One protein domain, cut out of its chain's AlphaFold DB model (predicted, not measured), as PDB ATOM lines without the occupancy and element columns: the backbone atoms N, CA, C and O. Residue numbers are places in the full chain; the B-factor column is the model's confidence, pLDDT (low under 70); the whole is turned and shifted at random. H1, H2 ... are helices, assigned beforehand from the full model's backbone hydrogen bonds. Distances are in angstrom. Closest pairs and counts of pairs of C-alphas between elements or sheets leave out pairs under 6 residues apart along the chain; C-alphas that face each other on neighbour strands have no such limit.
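AT A GLANCE: This is residues 21 to 125 of the 191 residues of an uncharacterized protein of Stentor coeruleus (UniProt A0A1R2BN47). A compact all-helix body is built on one long helix, H3, which runs through the middle; H1 crosses it steeply on one side and H6 crosses its middle part nearly at right angles on another. H4 packs on H1, the short H5 meets H3 with its last residue, Leu 97, and H2 makes a corner with the first residues of H3. A long unnamed stretch, residues 98 to 113, links H5 to H6. The printed part has 105 residues with six named helices, H1 to H6 in order along the chain, and no named strand. The radius of gyration of the C-alphas is 13.8 A, and the C-alphas span 39 by 30 by 19 A.

IN THESE COORDINATES: H3 is the longest helix, residues 54 to 72, 27.1 A from its first C-alpha at (117.549, 72.761, 104.707) to its last. H1, residues 22 to 39, begins with C-alpha 22 at (94.153, 91.077, 105.320) and is 25.8 A long. H6, residues 114 to 125, is 16.5 A long and ends at C-alpha 125 at (92.386, 83.915, 112.162). The shorter helices are H2, residues 41 to 48, H4, residues 75 to 83, and H5, residues 92 to 97.

HOW THE PARTS SIT: H3 is the hub, touching four other helices, and the helix packing is mostly crossed, the helices that touch standing at steep tilts or about perpendicular to each other. H1 touches residues 62 to 70 of H3 with its residues 25 to 33 alone, at a steep tilt of 47 degrees, opposite ways; the closest C-alphas, those of Cys 29 and Val 66, are 5.3 A apart. H6 touches H3 about perpendicular, at 81 degrees, the closest C-alphas being those of Leu 67 and Leu 119, 6.9 A apart. H5 touches H3 about perpendicular, at 74 degrees, with the C-alphas of Cys 69 and Leu 97 closest at 4.6 A. H2 and H3 touch only at the corner by their link, where the C-alphas of Phe 48 and Pro 54 are closest at 4.7 A. Farther out, H4 touches residues 24 to 29 of H1 alone, at a steep tilt of 55 degrees, the same way; the C-alphas of Ala 28 and Ala 78 are closest at 5.2 A. H4 and H6 are apart. In H1, H2, H3, H4, H5 and H6 every O i to N i+4 pair is within hydrogen-bond range.

THE WHOLE: The two C-alphas farthest apart, those of Lys 52 and Glu 76, are 40.0 A apart. The printed part has no cut. The link from H5 to H6, 16 residues, is long. The mean pLDDT of the printed part is 78.6, and 13 residues are under 70, among them residues 84 to 90.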
ATOM      1  N   ASN A  21      91.757  94.370 104.014       63.78
ATOM      2  CA  ASN A  21      91.530  93.086 103.357       63.78
ATOM      3  C   ASN A  21      92.800  92.230 103.545       63.78
ATOM      4  O   ASN A  21      93.646  92.051 102.666       63.78
ATOM      5  N   LYS A  22      92.992  91.802 104.797       67.69
ATOM      6  CA  LYS A  22      94.153  91.077 105.320       67.69
ATOM      7  C   LYS A  22      94.284  89.730 104.624       67.69
ATOM      8  O   LYS A  22      95.402  89.294 104.362       67.69
ATOM      9  N   SER A  23      93.153  89.112 104.266       71.94
ATOM     10  CA  SER A  23      93.118  87.860 103.508       71.94
ATOM     11  C   SER A  23      93.705  88.039 102.113       71.94
ATOM     12  O   SER A  23      94.587  87.286 101.720       71.94
ATOM     13  N   GLU A  24      93.303  89.077 101.390       77.19
ATOM     14  CA  GLU A  24      93.749  89.385 100.034       77.19
ATOM     15  C   GLU A  24      95.253  89.661 100.023       77.19
ATOM     16  O   GLU A  24      95.990  89.050  99.249       77.19
ATOM     17  N   LYS A  25      95.732  90.498 100.951       81.88
ATOM     18  CA  LYS A  25      97.165  90.772 101.115       81.88
ATOM     19  C   LYS A  25      97.965  89.504 101.433       81.88
ATOM     20  O   LYS A  25      98.974  89.238 100.781       81.88
ATOM     21  N   ILE A  26      97.522  88.697 102.400       79.25
ATOM     22  CA  ILE A  26      98.208  87.450 102.784       79.25
ATOM     23  C   ILE A  26      98.198  86.439 101.636       79.25
ATOM     24  O   ILE A  26      99.230  85.838 101.337       79.25
ATOM     25  N   ASN A  27      97.065  86.272 100.958       78.12
ATOM     26  CA  ASN A  27      96.922  85.342  99.845       78.12
ATOM     27  C   ASN A  27      97.795  85.756  98.655       78.12
ATOM     28  O   ASN A  27      98.473  84.899  98.082       78.12
ATOM     29  N   ALA A  28      97.856  87.051  98.335       81.12
ATOM     30  CA  ALA A  28      98.741  87.581  97.301       81.12
ATOM     31  C   ALA A  28     100.219  87.337  97.643       81.12
ATOM     32  O   ALA A  28     100.974  86.840  96.806       81.12
ATOM     33  N   CYS A  29     100.633  87.592  98.888       83.25
ATOM     34  CA  CYS A  29     102.008  87.351  99.324       83.25
ATOM     35  C   CYS A  29     102.390  85.865  99.330       83.25
ATOM     36  O   CYS A  29     103.503  85.514  98.938       83.25
ATOM     37  N   ILE A  30     101.471  84.972  99.710       82.38
ATOM     38  CA  ILE A  30     101.680  83.520  99.606       82.38
ATOM     39  C   ILE A  30     101.816  83.097  98.137       82.38
ATOM     40  O   ILE A  30     102.667  82.261  97.825       82.38
ATOM     41  N   ALA A  31     100.995  83.645  97.238       79.31
ATOM     42  CA  ALA A  31     101.055  83.339  95.811       79.31
ATOM     43  C   ALA A  31     102.384  83.797  95.188       79.31
ATOM     44  O   ALA A  31     103.051  83.006  94.523       79.31
ATOM     45  N   LEU A  32     102.820  85.023  95.491       81.44
ATOM     46  CA  LEU A  32     104.112  85.563  95.065       81.44
ATOM     47  C   LEU A  32     105.296  84.738  95.576       81.44
ATOM     48  O   LEU A  32     106.177  84.365  94.799       81.44
ATOM     49  N   ALA A  33     105.309  84.420  96.873       83.38
ATOM     50  CA  ALA A  33     106.363  83.612  97.478       83.38
ATOM     51  C   ALA A  33     106.457  82.233  96.808       83.38
ATOM     52  O   ALA A  33     107.548  81.792  96.445       83.38
ATOM     53  N   LYS A  34     105.315  81.572  96.571       81.88
ATOM     54  CA  LYS A  34     105.268  80.298  95.839       81.88
ATOM     55  C   LYS A  34     105.803  80.438  94.420       81.88
ATOM     56  O   LYS A  34     106.617  79.615  94.017       81.88
ATOM     57  N   GLN A  35     105.390  81.472  93.691       81.00
ATOM     58  CA  GLN A  35     105.837  81.684  92.317       81.00
ATOM     59  C   GLN A  35     107.358  81.869  92.247       81.00
ATOM     60  O   GLN A  35     108.014  81.232  91.429       81.00
ATOM     61  N   LYS A  36     107.953  82.647  93.157       81.81
ATOM     62  CA  LYS A  36     109.416  82.815  93.217       81.81
ATOM     63  C   LYS A  36     110.155  81.512  93.517       81.81
ATOM     64  O   LYS A  36     111.175  81.236  92.889       81.81
ATOM     65  N   LEU A  37     109.627  80.692  94.431       79.81
ATOM     66  CA  LEU A  37     110.187  79.367  94.721       79.81
ATOM     67  C   LEU A  37     110.100  78.409  93.519       79.81
ATOM     68  O   LEU A  37     110.916  77.498  93.425       79.81
ATOM     69  N   LEU A  38     109.127  78.601  92.620       79.31
ATOM     70  CA  LEU A  38     108.952  77.792  91.409       79.31
ATOM     71  C   LEU A  38     109.830  78.247  90.239       79.31
ATOM     72  O   LEU A  38     110.237  77.411  89.441       79.31
ATOM     73  N   VAL A  39     110.115  79.548  90.127       77.25
ATOM     74  CA  VAL A  39     110.908  80.106  89.017       77.25
ATOM     75  C   VAL A  39     112.400  79.795  89.172       77.25
ATOM     76  O   VAL A  39     113.051  79.485  88.181       77.25
ATOM     77  N   ASN A  40     112.935  79.818  90.401       69.12
ATOM     78  CA  ASN A  40     114.371  79.619  90.665       69.12
ATOM     79  C   ASN A  40     114.664  78.485  91.671       69.12
ATOM     80  O   ASN A  40     115.311  78.731  92.696       69.12
ATOM     81  N   PRO A  41     114.212  77.240  91.422       74.94
ATOM     82  CA  PRO A  41     114.366  76.151  92.382       74.94
ATOM     83  C   PRO A  41     115.840  75.784  92.600       74.94
ATOM     84  O   PRO A  41     116.273  75.658  93.739       74.94
ATOM     85  N   GLU A  42     116.642  75.707  91.535       77.69
ATOM     86  CA  GLU A  42     118.024  75.213  91.607       77.69
ATOM     87  C   GLU A  42     118.953  76.137  92.410       77.69
ATOM     88  O   GLU A  42     119.714  75.679  93.265       77.69
ATOM     89  N   ALA A  43     118.866  77.451  92.185       76.44
ATOM     90  CA  ALA A  43     119.687  78.430  92.900       76.44
ATOM     91  C   ALA A  43     119.340  78.487  94.399       76.44
ATOM     92  O   ALA A  43     120.230  78.605  95.247       76.44
ATOM     93  N   LEU A  44     118.052  78.375  94.733       81.62
ATOM     94  CA  LEU A  44     117.578  78.387  96.115       81.62
ATOM     95  C   LEU A  44     117.864  77.065  96.830       81.62
ATOM     96  O   LEU A  44     118.287  77.081  97.984       81.62
ATOM     97  N   ASP A  45     117.726  75.930  96.150       84.50
ATOM     98  CA  ASP A  45     118.054  74.626  96.723       84.50
ATOM     99  C   ASP A  45     119.558  74.517  97.020       84.50
ATOM    100  O   ASP A  45     119.937  74.042  98.091       84.50
ATOM    101  N   LEU A  46     120.430  75.057  96.156       86.12
ATOM    102  CA  LEU A  46     121.865  75.178  96.451       86.12
ATOM    103  C   LEU A  46     122.148  76.046  97.681       86.12
ATOM    104  O   LEU A  46     123.103  75.778  98.409       86.12
ATOM    105  N   PHE A  47     121.354  77.088  97.926       87.56
ATOM    106  CA  PHE A  47     121.472  77.894  99.139       87.56
ATOM    107  C   PHE A  47     121.012  77.115 100.380       87.56
ATOM    108  O   PHE A  47     121.761  77.034 101.355       87.56
ATOM    109  N   PHE A  48     119.833  76.489 100.344       88.50
ATOM    110  CA  PHE A  48     119.277  75.764 101.492       88.50
ATOM    111  C   PHE A  48     120.103  74.531 101.873       88.50
ATOM    112  O   PHE A  48     120.274  74.250 103.060       88.50
ATOM    113  N   ASN A  49     120.669  73.827 100.891       89.31
ATOM    114  CA  ASN A  49     121.462  72.616 101.111       89.31
ATOM    115  C   ASN A  49     122.818  72.874 101.792       89.31
ATOM    116  O   ASN A  49     123.480  71.925 102.204       89.31
ATOM    117  N   LYS A  50     123.230  74.139 101.961       87.56
ATOM    118  CA  LYS A  50     124.430  74.509 102.739       87.56
ATOM    119  C   LYS A  50     124.225  74.377 104.250       87.56
ATOM    120  O   LYS A  50     125.203  74.370 104.991       87.56
ATOM    121  N   PHE A  51     122.977  74.296 104.712       86.69
ATOM    122  CA  PHE A  51     122.633  74.224 106.130       86.69
ATOM    123  C   PHE A  51     122.327  72.785 106.556       86.69
ATOM    124  O   PHE A  51     121.784  72.001 105.784       86.69
ATOM    125  N   LYS A  52     122.579  72.448 107.828       86.19
ATOM    126  CA  LYS A  52     122.229  71.125 108.394       86.19
ATOM    127  C   LYS A  52     120.732  70.807 108.362       86.19
ATOM    128  O   LYS A  52     120.353  69.639 108.366       86.19
ATOM    129  N   THR A  53     119.875  71.828 108.347       84.31
ATOM    130  CA  THR A  53     118.409  71.688 108.341       84.31
ATOM    131  C   THR A  53     117.761  72.441 107.166       84.31
ATOM    132  O   THR A  53     117.002  73.385 107.392       84.31
ATOM    133  N   PRO A  54     117.980  72.017 105.900       84.69
ATOM    134  CA  PRO A  54     117.549  72.761 104.707       84.69
ATOM    135  C   PRO A  54     116.054  73.085 104.687       84.69
ATOM    136  O   PRO A  54     115.653  74.191 104.337       84.69
ATOM    137  N   LYS A  55     115.217  72.138 105.133       82.44
ATOM    138  CA  LYS A  55     113.763  72.321 105.217       82.44
ATOM    139  C   LYS A  55     113.376  73.460 106.160       82.44
ATOM    140  O   LYS A  55     112.554  74.291 105.802       82.44
ATOM    141  N   LEU A  56     113.995  73.519 107.338       81.19
ATOM    142  CA  LEU A  56     113.705  74.557 108.326       81.19
ATOM    143  C   LEU A  56     114.136  75.936 107.814       81.19
ATOM    144  O   LEU A  56     113.417  76.911 108.009       81.19
ATOM    145  N   VAL A  57     115.269  76.008 107.112       83.44
ATOM    146  CA  VAL A  57     115.738  77.248 106.477       83.44
ATOM    147  C   VAL A  57     114.807  77.681 105.352       83.44
ATOM    148  O   VAL A  57     114.472  78.857 105.268       83.44
ATOM    149  N   LYS A  58     114.337  76.745 104.523       82.94
ATOM    150  CA  LYS A  58     113.361  77.014 103.461       82.94
ATOM    151  C   LYS A  58     112.038  77.530 104.020       82.94
ATOM    152  O   LYS A  58     111.492  78.498 103.493       82.94
ATOM    153  N   ASP A  59     111.545  76.926 105.097       81.44
ATOM    154  CA  ASP A  59     110.318  77.358 105.770       81.44
ATOM    155  C   ASP A  59     110.489  78.765 106.374       81.44
ATOM    156  O   ASP A  59     109.623  79.620 106.194       81.44
ATOM    157  N   TYR A  60     111.629  79.032 107.021       81.50
ATOM    158  CA  TYR A  60     111.958  80.345 107.585       81.50
ATOM    159  C   TYR A  60     112.097  81.421 106.497       81.50
ATOM    160  O   TYR A  60     111.466  82.468 106.578       81.50
ATOM    161  N   TYR A  61     112.827  81.125 105.420       83.56
ATOM    162  CA  TYR A  61     112.970  81.999 104.252       83.56
ATOM    163  C   TYR A  61     111.625  82.318 103.597       83.56
ATOM    164  O   TYR A  61     111.350  83.457 103.225       83.56
ATOM    165  N   THR A  62     110.749  81.319 103.497       85.00
ATOM    166  CA  THR A  62     109.391  81.519 102.985       85.00
ATOM    167  C   THR A  62     108.579  82.426 103.902       85.00
ATOM    168  O   THR A  62     107.855  83.294 103.415       85.00
ATOM    169  N   ALA A  63     108.712  82.263 105.218       82.38
ATOM    170  CA  ALA A  63     108.039  83.122 106.182       82.38
ATOM    171  C   ALA A  63     108.544  84.574 106.115       82.38
ATOM    172  O   ALA A  63     107.716  85.482 106.089       82.38
ATOM    173  N   ASP A  64     109.857  84.791 105.987       82.88
ATOM    174  CA  ASP A  64     110.457  86.118 105.798       82.88
ATOM    175  C   ASP A  64     109.950  86.795 104.511       82.88
ATOM    176  O   ASP A  64     109.575  87.967 104.539       82.88
ATOM    177  N   MET A  65     109.868  86.060 103.393       86.19
ATOM    178  CA  MET A  65     109.303  86.580 102.137       86.19
ATOM    179  C   MET A  65     107.852  87.035 102.306       86.19
ATOM    180  O   MET A  65     107.494  88.136 101.885       86.19
ATOM    181  N   VAL A  66     107.010  86.192 102.914       84.56
ATOM    182  CA  VAL A  66     105.593  86.517 103.126       84.56
ATOM    183  C   VAL A  66     105.459  87.700 104.081       84.56
ATOM    184  O   VAL A  66     104.651  88.587 103.822       84.56
ATOM    185  N   LEU A  67     106.267  87.752 105.141       82.12
ATOM    186  CA  LEU A  67     106.256  88.842 106.112       82.12
ATOM    187  C   LEU A  67     106.650  90.178 105.479       82.12
ATOM    188  O   LEU A  67     105.957  91.173 105.687       82.12
ATOM    189  N   LYS A  68     107.739  90.200 104.703       85.50
ATOM    190  CA  LYS A  68     108.193  91.401 103.995       85.50
ATOM    191  C   LYS A  68     107.113  91.907 103.044       85.50
ATOM    192  O   LYS A  68     106.688  93.054 103.153       85.50
ATOM    193  N   CYS A  69     106.600  91.021 102.192       84.50
ATOM    194  CA  CYS A  69     105.531  91.357 101.264       84.50
ATOM    195  C   CYS A  69     104.300  91.893 102.000       84.50
ATOM    196  O   CYS A  69     103.756  92.921 101.617       84.50
ATOM    197  N   TYR A  70     103.879  91.248 103.089       82.38
ATOM    198  CA  TYR A  70     102.665  91.631 103.804       82.38
ATOM    199  C   TYR A  70     102.741  93.042 104.408       82.38
ATOM    200  O   TYR A  70     101.754  93.790 104.383       82.38
ATOM    201  N   LYS A  71     103.925  93.425 104.904       82.25
ATOM    202  CA  LYS A  71     104.191  94.760 105.456       82.25
ATOM    203  C   LYS A  71     104.146  95.863 104.395       82.25
ATOM    204  O   LYS A  71     103.757  96.979 104.718       82.25
ATOM    205  N   GLU A  72     104.519  95.555 103.156       86.00
ATOM    206  CA  GLU A  72     104.749  96.560 102.107       86.00
ATOM    207  C   GLU A  72     103.665  96.581 101.015       86.00
ATOM    208  O   GLU A  72     103.434  97.620 100.398       86.00
ATOM    209  N   ILE A  73     102.969  95.466 100.770       82.31
ATOM    210  CA  ILE A  73     101.998  95.360  99.675       82.31
ATOM    211  C   ILE A  73     100.754  96.220  99.945       82.31
ATOM    212  O   ILE A  73     100.150  96.179 101.025       82.31
ATOM    213  N   SER A  74     100.346  96.985  98.932       84.94
ATOM    214  CA  SER A  74      99.071  97.701  98.945       84.94
ATOM    215  C   SER A  74      97.911  96.744  98.651       84.94
ATOM    216  O   SER A  74      98.096  95.704  98.015       84.94
ATOM    217  N   LEU A  75      96.703  97.092  99.096       82.25
ATOM    218  CA  LEU A  75      95.518  96.284  98.800       82.25
ATOM    219  C   LEU A  75      95.256  96.195  97.287       82.25
ATOM    220  O   LEU A  75      95.064  95.102  96.769       82.25
ATOM    221  N   GLU A  76      95.354  97.317  96.573       82.12
ATOM    222  CA  GLU A  76      95.186  97.367  95.116       82.12
ATOM    223  C   GLU A  76      96.180  96.440  94.398       82.12
ATOM    224  O   GLU A  76      95.817  95.682  93.500       82.12
ATOM    225  N   THR A  77      97.448  96.439  94.826       82.19
ATOM    226  CA  THR A  77      98.463  95.529  94.276       82.19
ATOM    227  C   THR A  77      98.127  94.069  94.568       82.19
ATOM    228  O   THR A  77      98.304  93.225  93.691       82.19
ATOM    229  N   ALA A  78      97.638  93.758  95.771       81.12
ATOM    230  CA  ALA A  78      97.242  92.404  96.148       81.12
ATOM    231  C   ALA A  78      96.053  91.899  95.311       81.12
ATOM    232  O   ALA A  78      96.089  90.778  94.805       81.12
ATOM    233  N   GLU A  79      95.040  92.736  95.095       80.50
ATOM    234  CA  GLU A  79      93.876  92.417  94.261       80.50
ATOM    235  C   GLU A  79      94.265  92.223  92.790       80.50
ATOM    236  O   GLU A  79      93.871  91.233  92.168       80.50
ATOM    237  N   ASN A  80      95.117  93.103  92.258       81.38
ATOM    238  CA  ASN A  80      95.662  92.984  90.904       81.38
ATOM    239  C   ASN A  80      96.514  91.723  90.709       81.38
ATOM    240  O   ASN A  80      96.609  91.201  89.600       81.38
ATOM    241  N   LEU A  81      97.151  91.230  91.769       78.31
ATOM    242  CA  LEU A  81      97.892  89.972  91.750       78.31
ATOM    243  C   LEU A  81      96.966  88.763  91.735       78.31
ATOM    244  O   LEU A  81      97.162  87.835  90.954       78.31
ATOM    245  N   LEU A  82      95.948  88.776  92.592       76.19
ATOM    246  CA  LEU A  82      94.987  87.683  92.688       76.19
ATOM    247  C   LEU A  82      94.124  87.571  91.424       76.19
ATOM    248  O   LEU A  82      93.770  86.458  91.032       76.19
ATOM    249  N   SER A  83      93.845  88.684  90.740       75.69
ATOM    250  CA  SER A  83      93.118  88.687  89.464       75.69
ATOM    251  C   SER A  83      93.910  88.062  88.306       75.69
ATOM    252  O   SER A  83      93.309  87.514  87.383       75.69
ATOM    253  N   GLN A  84      95.248  88.051  88.379       66.50
ATOM    254  CA  GLN A  84      96.124  87.359  87.419       66.50
ATOM    255  C   GLN A  84      96.151  85.830  87.612       66.50
ATOM    256  O   GLN A  84      96.738  85.108  86.798       66.50
ATOM    257  N   ALA A  85      95.492  85.322  88.658       62.56
ATOM    258  CA  ALA A  85      95.381  83.904  88.978       62.56
ATOM    259  C   ALA A  85      96.746  83.179  88.944       62.56
ATOM    260  O   ALA A  85      97.639  83.492  89.726       62.56
ATOM    261  N   ASN A  86      96.906  82.193  88.055       56.62
ATOM    262  CA  ASN A  86      98.095  81.336  87.981       56.62
ATOM    263  C   ASN A  86      99.215  81.894  87.088       56.62
ATOM    264  O   ASN A  86     100.257  81.253  86.980       56.62
ATOM    265  N   ASN A  87      99.012  83.035  86.422       62.72
ATOM    266  CA  ASN A  87      99.972  83.571  85.455       62.72
ATOM    267  C   ASN A  87     100.583  84.884  85.948       62.72
ATOM    268  O   ASN A  87     100.589  85.898  85.253       62.72
ATOM    269  N   ILE A  88     101.059  84.855  87.193       65.06
ATOM    270  CA  ILE A  88     101.699  85.998  87.836       65.06
ATOM    271  C   ILE A  88     103.021  86.278  87.125       65.06
ATOM    272  O   ILE A  88     103.980  85.506  87.237       65.06
ATOM    273  N   ILE A  89     103.079  87.407  86.421       69.81
ATOM    274  CA  ILE A  89     104.323  87.928  85.863       69.81
ATOM    275  C   ILE A  89     105.028  88.687  86.984       69.81
ATOM    276  O   ILE A  89     104.558  89.733  87.431       69.81
ATOM    277  N   ILE A  90     106.154  88.151  87.456       65.31
ATOM    278  CA  ILE A  90     106.970  88.820  88.470       65.31
ATOM    279  C   ILE A  90     107.659  90.011  87.800       65.31
ATOM    280  O   ILE A  90     108.634  89.855  87.071       65.31
ATOM    281  N   THR A  91     107.115  91.204  88.018       75.50
ATOM    282  CA  THR A  91     107.773  92.465  87.670       75.50
ATOM    283  C   THR A  91     108.810  92.826  88.734       75.50
ATOM    284  O   THR A  91     108.761  92.315  89.851       75.50
ATOM    285  N   GLU A  92     109.718  93.751  88.428       76.62
ATOM    286  CA  GLU A  92     110.750  94.224  89.368       76.62
ATOM    287  C   GLU A  92     110.153  94.734  90.697       76.62
ATOM    288  O   GLU A  92     110.664  94.457  91.781       76.62
ATOM    289  N   ILE A  93     109.000  95.407  90.628       74.94
ATOM    290  CA  ILE A  93     108.262  95.887  91.806       74.94
ATOM    291  C   ILE A  93     107.794  94.708  92.669       74.94
ATOM    292  O   ILE A  93     107.945  94.738  93.890       74.94
ATOM    293  N   LEU A  94     107.257  93.655  92.047       80.62
ATOM    294  CA  LEU A  94     106.794  92.462  92.758       80.62
ATOM    295  C   LEU A  94     107.954  91.632  93.304       80.62
ATOM    296  O   LEU A  94     107.839  91.066  94.387       80.62
ATOM    297  N   GLU A  95     109.077  91.588  92.590       83.81
ATOM    298  CA  GLU A  95     110.284  90.917  93.053       83.81
ATOM    299  C   GLU A  95     110.846  91.575  94.315       83.81
ATOM    300  O   GLU A  95     111.209  90.867  95.258       83.81
ATOM    301  N   ASN A  96     110.844  92.908  94.381       86.19
ATOM    302  CA  ASN A  96     111.310  93.658  95.545       86.19
ATOM    303  C   ASN A  96     110.515  93.335  96.819       86.19
ATOM    304  O   ASN A  96     111.126  93.183  97.883       86.19
ATOM    305  N   LEU A  97     109.197  93.122  96.705       86.19
ATOM    306  CA  LEU A  97     108.323  92.744  97.828       86.19
ATOM    307  C   LEU A  97     108.702  91.393  98.460       86.19
ATOM    308  O   LEU A  97     108.425  91.157  99.633       86.19
ATOM    309  N   ILE A  98     109.349  90.505  97.702       85.44
ATOM    310  CA  ILE A  98     109.699  89.137  98.122       85.44
ATOM    311  C   ILE A  98     111.203  88.855  98.047       85.44
ATOM    312  O   ILE A  98     111.634  87.702  98.109       85.44
ATOM    313  N   ASN A  99     112.036  89.877  97.851       87.00
ATOM    314  CA  ASN A  99     113.483  89.706  97.848       87.00
ATOM    315  C   ASN A  99     114.029  89.754  99.276       87.00
ATOM    316  O   ASN A  99     113.900  90.776  99.956       87.00
ATOM    317  N   ILE A 100     114.627  88.650  99.718       84.75
ATOM    318  CA  ILE A 100     115.192  88.495 101.058       84.75
ATOM    319  C   ILE A 100     116.705  88.406 100.937       84.75
ATOM    320  O   ILE A 100     117.235  87.626 100.145       84.75
ATOM    321  N   ASP A 101     117.395  89.205 101.745       83.56
ATOM    322  CA  ASP A 101     118.846  89.169 101.826       83.56
ATOM    323  C   ASP A 101     119.313  87.894 102.544       83.56
ATOM    324  O   ASP A 101     119.275  87.767 103.772       83.56
ATOM    325  N   THR A 102     119.778  86.943 101.740       81.56
ATOM    326  CA  THR A 102     120.288  85.646 102.192       81.56
ATOM    327  C   THR A 102     121.670  85.731 102.841       81.56
ATOM    328  O   THR A 102     122.076  84.783 103.513       81.56
ATOM    329  N   SER A 103     122.392  86.852 102.706       81.88
ATOM    330  CA  SER A 103     123.730  87.020 103.296       81.88
ATOM    331  C   SER A 103     123.706  87.071 104.830       81.88
ATOM    332  O   SER A 103     124.690  86.740 105.495       81.88
ATOM    333  N   SER A 104     122.553  87.428 105.399       77.44
ATOM    334  CA  SER A 104     122.324  87.518 106.841       77.44
ATOM    335  C   SER A 104     122.074  86.159 107.524       77.44
ATOM    336  O   SER A 104     122.099  86.071 108.756       77.44
ATOM    337  N   TYR A 105     121.865  85.085 106.752       81.81
ATOM    338  CA  TYR A 105     121.456  83.776 107.268       81.81
ATOM    339  C   TYR A 105     122.642  83.002 107.861       81.81
ATOM    340  O   TYR A 105     123.635  82.737 107.185       81.81
ATOM    341  N   LYS A 106     122.527  82.581 109.130       78.19
ATOM    342  CA  LYS A 106     123.544  81.775 109.835       78.19
ATOM    343  C   LYS A 106     122.904  80.634 110.627       78.19
ATOM    344  O   LYS A 106     121.767  80.750 111.088       78.19
ATOM    345  N   GLU A 107     123.653  79.545 110.824       71.19
ATOM    346  CA  GLU A 107     123.210  78.427 111.671       71.19
ATOM    347  C   GLU A 107     122.826  78.922 113.079       71.19
ATOM    348  O   GLU A 107     123.546  79.701 113.699       71.19
ATOM    349  N   GLY A 108     121.672  78.470 113.584       67.44
ATOM    350  CA  GLY A 108     121.184  78.787 114.934       67.44
ATOM    351  C   GLY A 108     120.311  80.046 115.064       67.44
ATOM    352  O   GLY A 108     119.734  80.250 116.134       67.44
ATOM    353  N   ILE A 109     120.156  80.848 114.002       66.88
ATOM    354  CA  ILE A 109     119.379  82.110 114.020       66.88
ATOM    355  C   ILE A 109     117.914  81.918 113.577       66.88
ATOM    356  O   ILE A 109     117.085  82.794 113.788       66.88
ATOM    357  N   PHE A 110     117.556  80.750 113.040       70.00
ATOM    358  CA  PHE A 110     116.225  80.445 112.490       70.00
ATOM    359  C   PHE A 110     115.147  80.229 113.568       70.00
ATOM    360  O   PHE A 110     114.552  79.154 113.679       70.00
ATOM    361  N   LYS A 111     114.917  81.235 114.409       68.94
ATOM    362  CA  LYS A 111     113.862  81.250 115.422       68.94
ATOM    363  C   LYS A 111     112.823  82.287 115.037       68.94
ATOM    364  O   LYS A 111     113.163  83.416 114.704       68.94
ATOM    365  N   SER A 112     111.554  81.906 115.125       70.12
ATOM    366  CA  SER A 112     110.445  82.835 114.928       70.12
ATOM    367  C   SER A 112     110.544  83.992 115.924       70.12
ATOM    368  O   SER A 112     110.604  83.767 117.132       70.12
ATOM    369  N   ASN A 113     110.571  85.216 115.404       73.06
ATOM    370  CA  ASN A 113     110.471  86.434 116.202       73.06
ATOM    371  C   ASN A 113     108.991  86.827 116.399       73.06
ATOM    372  O   ASN A 113     108.087  86.129 115.931       73.06
ATOM    373  N   GLN A 114     108.738  87.940 117.088       75.94
ATOM    374  CA  GLN A 114     107.377  88.404 117.360       75.94
ATOM    375  C   GLN A 114     106.558  88.613 116.077       75.94
ATOM    376  O   GLN A 114     105.409  88.187 116.015       75.94
ATOM    377  N   ASP A 115     107.167  89.167 115.029       73.25
ATOM    378  CA  ASP A 115     106.492  89.422 113.756       73.25
ATOM    379  C   ASP A 115     106.054  88.125 113.063       73.25
ATOM    380  O   ASP A 115     104.948  88.038 112.533       73.25
ATOM    381  N   HIS A 116     106.889  87.084 113.115       74.25
ATOM    382  CA  HIS A 116     106.538  85.759 112.599       74.25
ATOM    383  C   HIS A 116     105.353  85.147 113.352       74.25
ATOM    384  O   HIS A 116     104.494  84.496 112.755       74.25
ATOM    385  N   ILE A 117     105.313  85.335 114.674       74.62
ATOM    386  CA  ILE A 117     104.227  84.839 115.522       74.62
ATOM    387  C   ILE A 117     102.930  85.586 115.199       74.62
ATOM    388  O   ILE A 117     101.903  84.937 115.000       74.62
ATOM    389  N   SER A 118     102.985  86.914 115.076       73.06
ATOM    390  CA  SER A 118     101.838  87.748 114.705       73.06
ATOM    391  C   SER A 118     101.300  87.400 113.317       73.06
ATOM    392  O   SER A 118     100.102  87.172 113.173       73.06
ATOM    393  N   LEU A 119     102.175  87.236 112.320       72.69
ATOM    394  CA  LEU A 119     101.774  86.802 110.979       72.69
ATOM    395  C   LEU A 119     101.096  85.424 111.012       72.69
ATOM    396  O   LEU A 119     100.083  85.197 110.352       72.69
ATOM    397  N   ARG A 120     101.624  84.485 111.806       73.75
ATOM    398  CA  ARG A 120     101.029  83.152 111.959       73.75
ATOM    399  C   ARG A 120      99.646  83.209 112.607       73.75
ATOM    400  O   ARG A 120      98.769  82.448 112.199       73.75
ATOM    401  N   GLN A 121      99.463  84.054 113.619       75.25
ATOM    402  CA  GLN A 121      98.159  84.270 114.251       75.25
ATOM    403  C   GLN A 121      97.160  84.816 113.233       75.25
ATOM    404  O   GLN A 121      96.104  84.222 113.050       75.25
ATOM    405  N   GLU A 122      97.553  85.832 112.470       72.06
ATOM    406  CA  GLU A 122      96.692  86.449 111.464       72.06
ATOM    407  C   GLU A 122      96.273  85.466 110.359       72.06
ATOM    408  O   GLU A 122      95.097  85.379 110.007       72.06
ATOM    409  N   ILE A 123      97.199  84.625 109.880       72.25
ATOM    410  CA  ILE A 123      96.884  83.539 108.935       72.25
ATOM    411  C   ILE A 123      95.867  82.552 109.531       72.25
ATOM    412  O   ILE A 123      94.981  82.064 108.823       72.25
ATOM    413  N   ASN A 124      96.007  82.202 110.811       73.25
ATOM    414  CA  ASN A 124      95.085  81.279 111.468       73.25
ATOM    415  C   ASN A 124      93.698  81.902 111.639       73.25
ATOM    416  O   ASN A 124      92.701  81.222 111.391       73.25
ATOM    417  N   ASP A 125      93.636  83.179 112.004       73.19
ATOM    418  CA  ASP A 125      92.386  83.915 112.162       73.19
ATOM    419  C   ASP A 125      91.634  83.993 110.831       73.19
ATOM    420  O   ASP A 125      90.454  83.647 110.773       73.19
TER     421      ASP A 125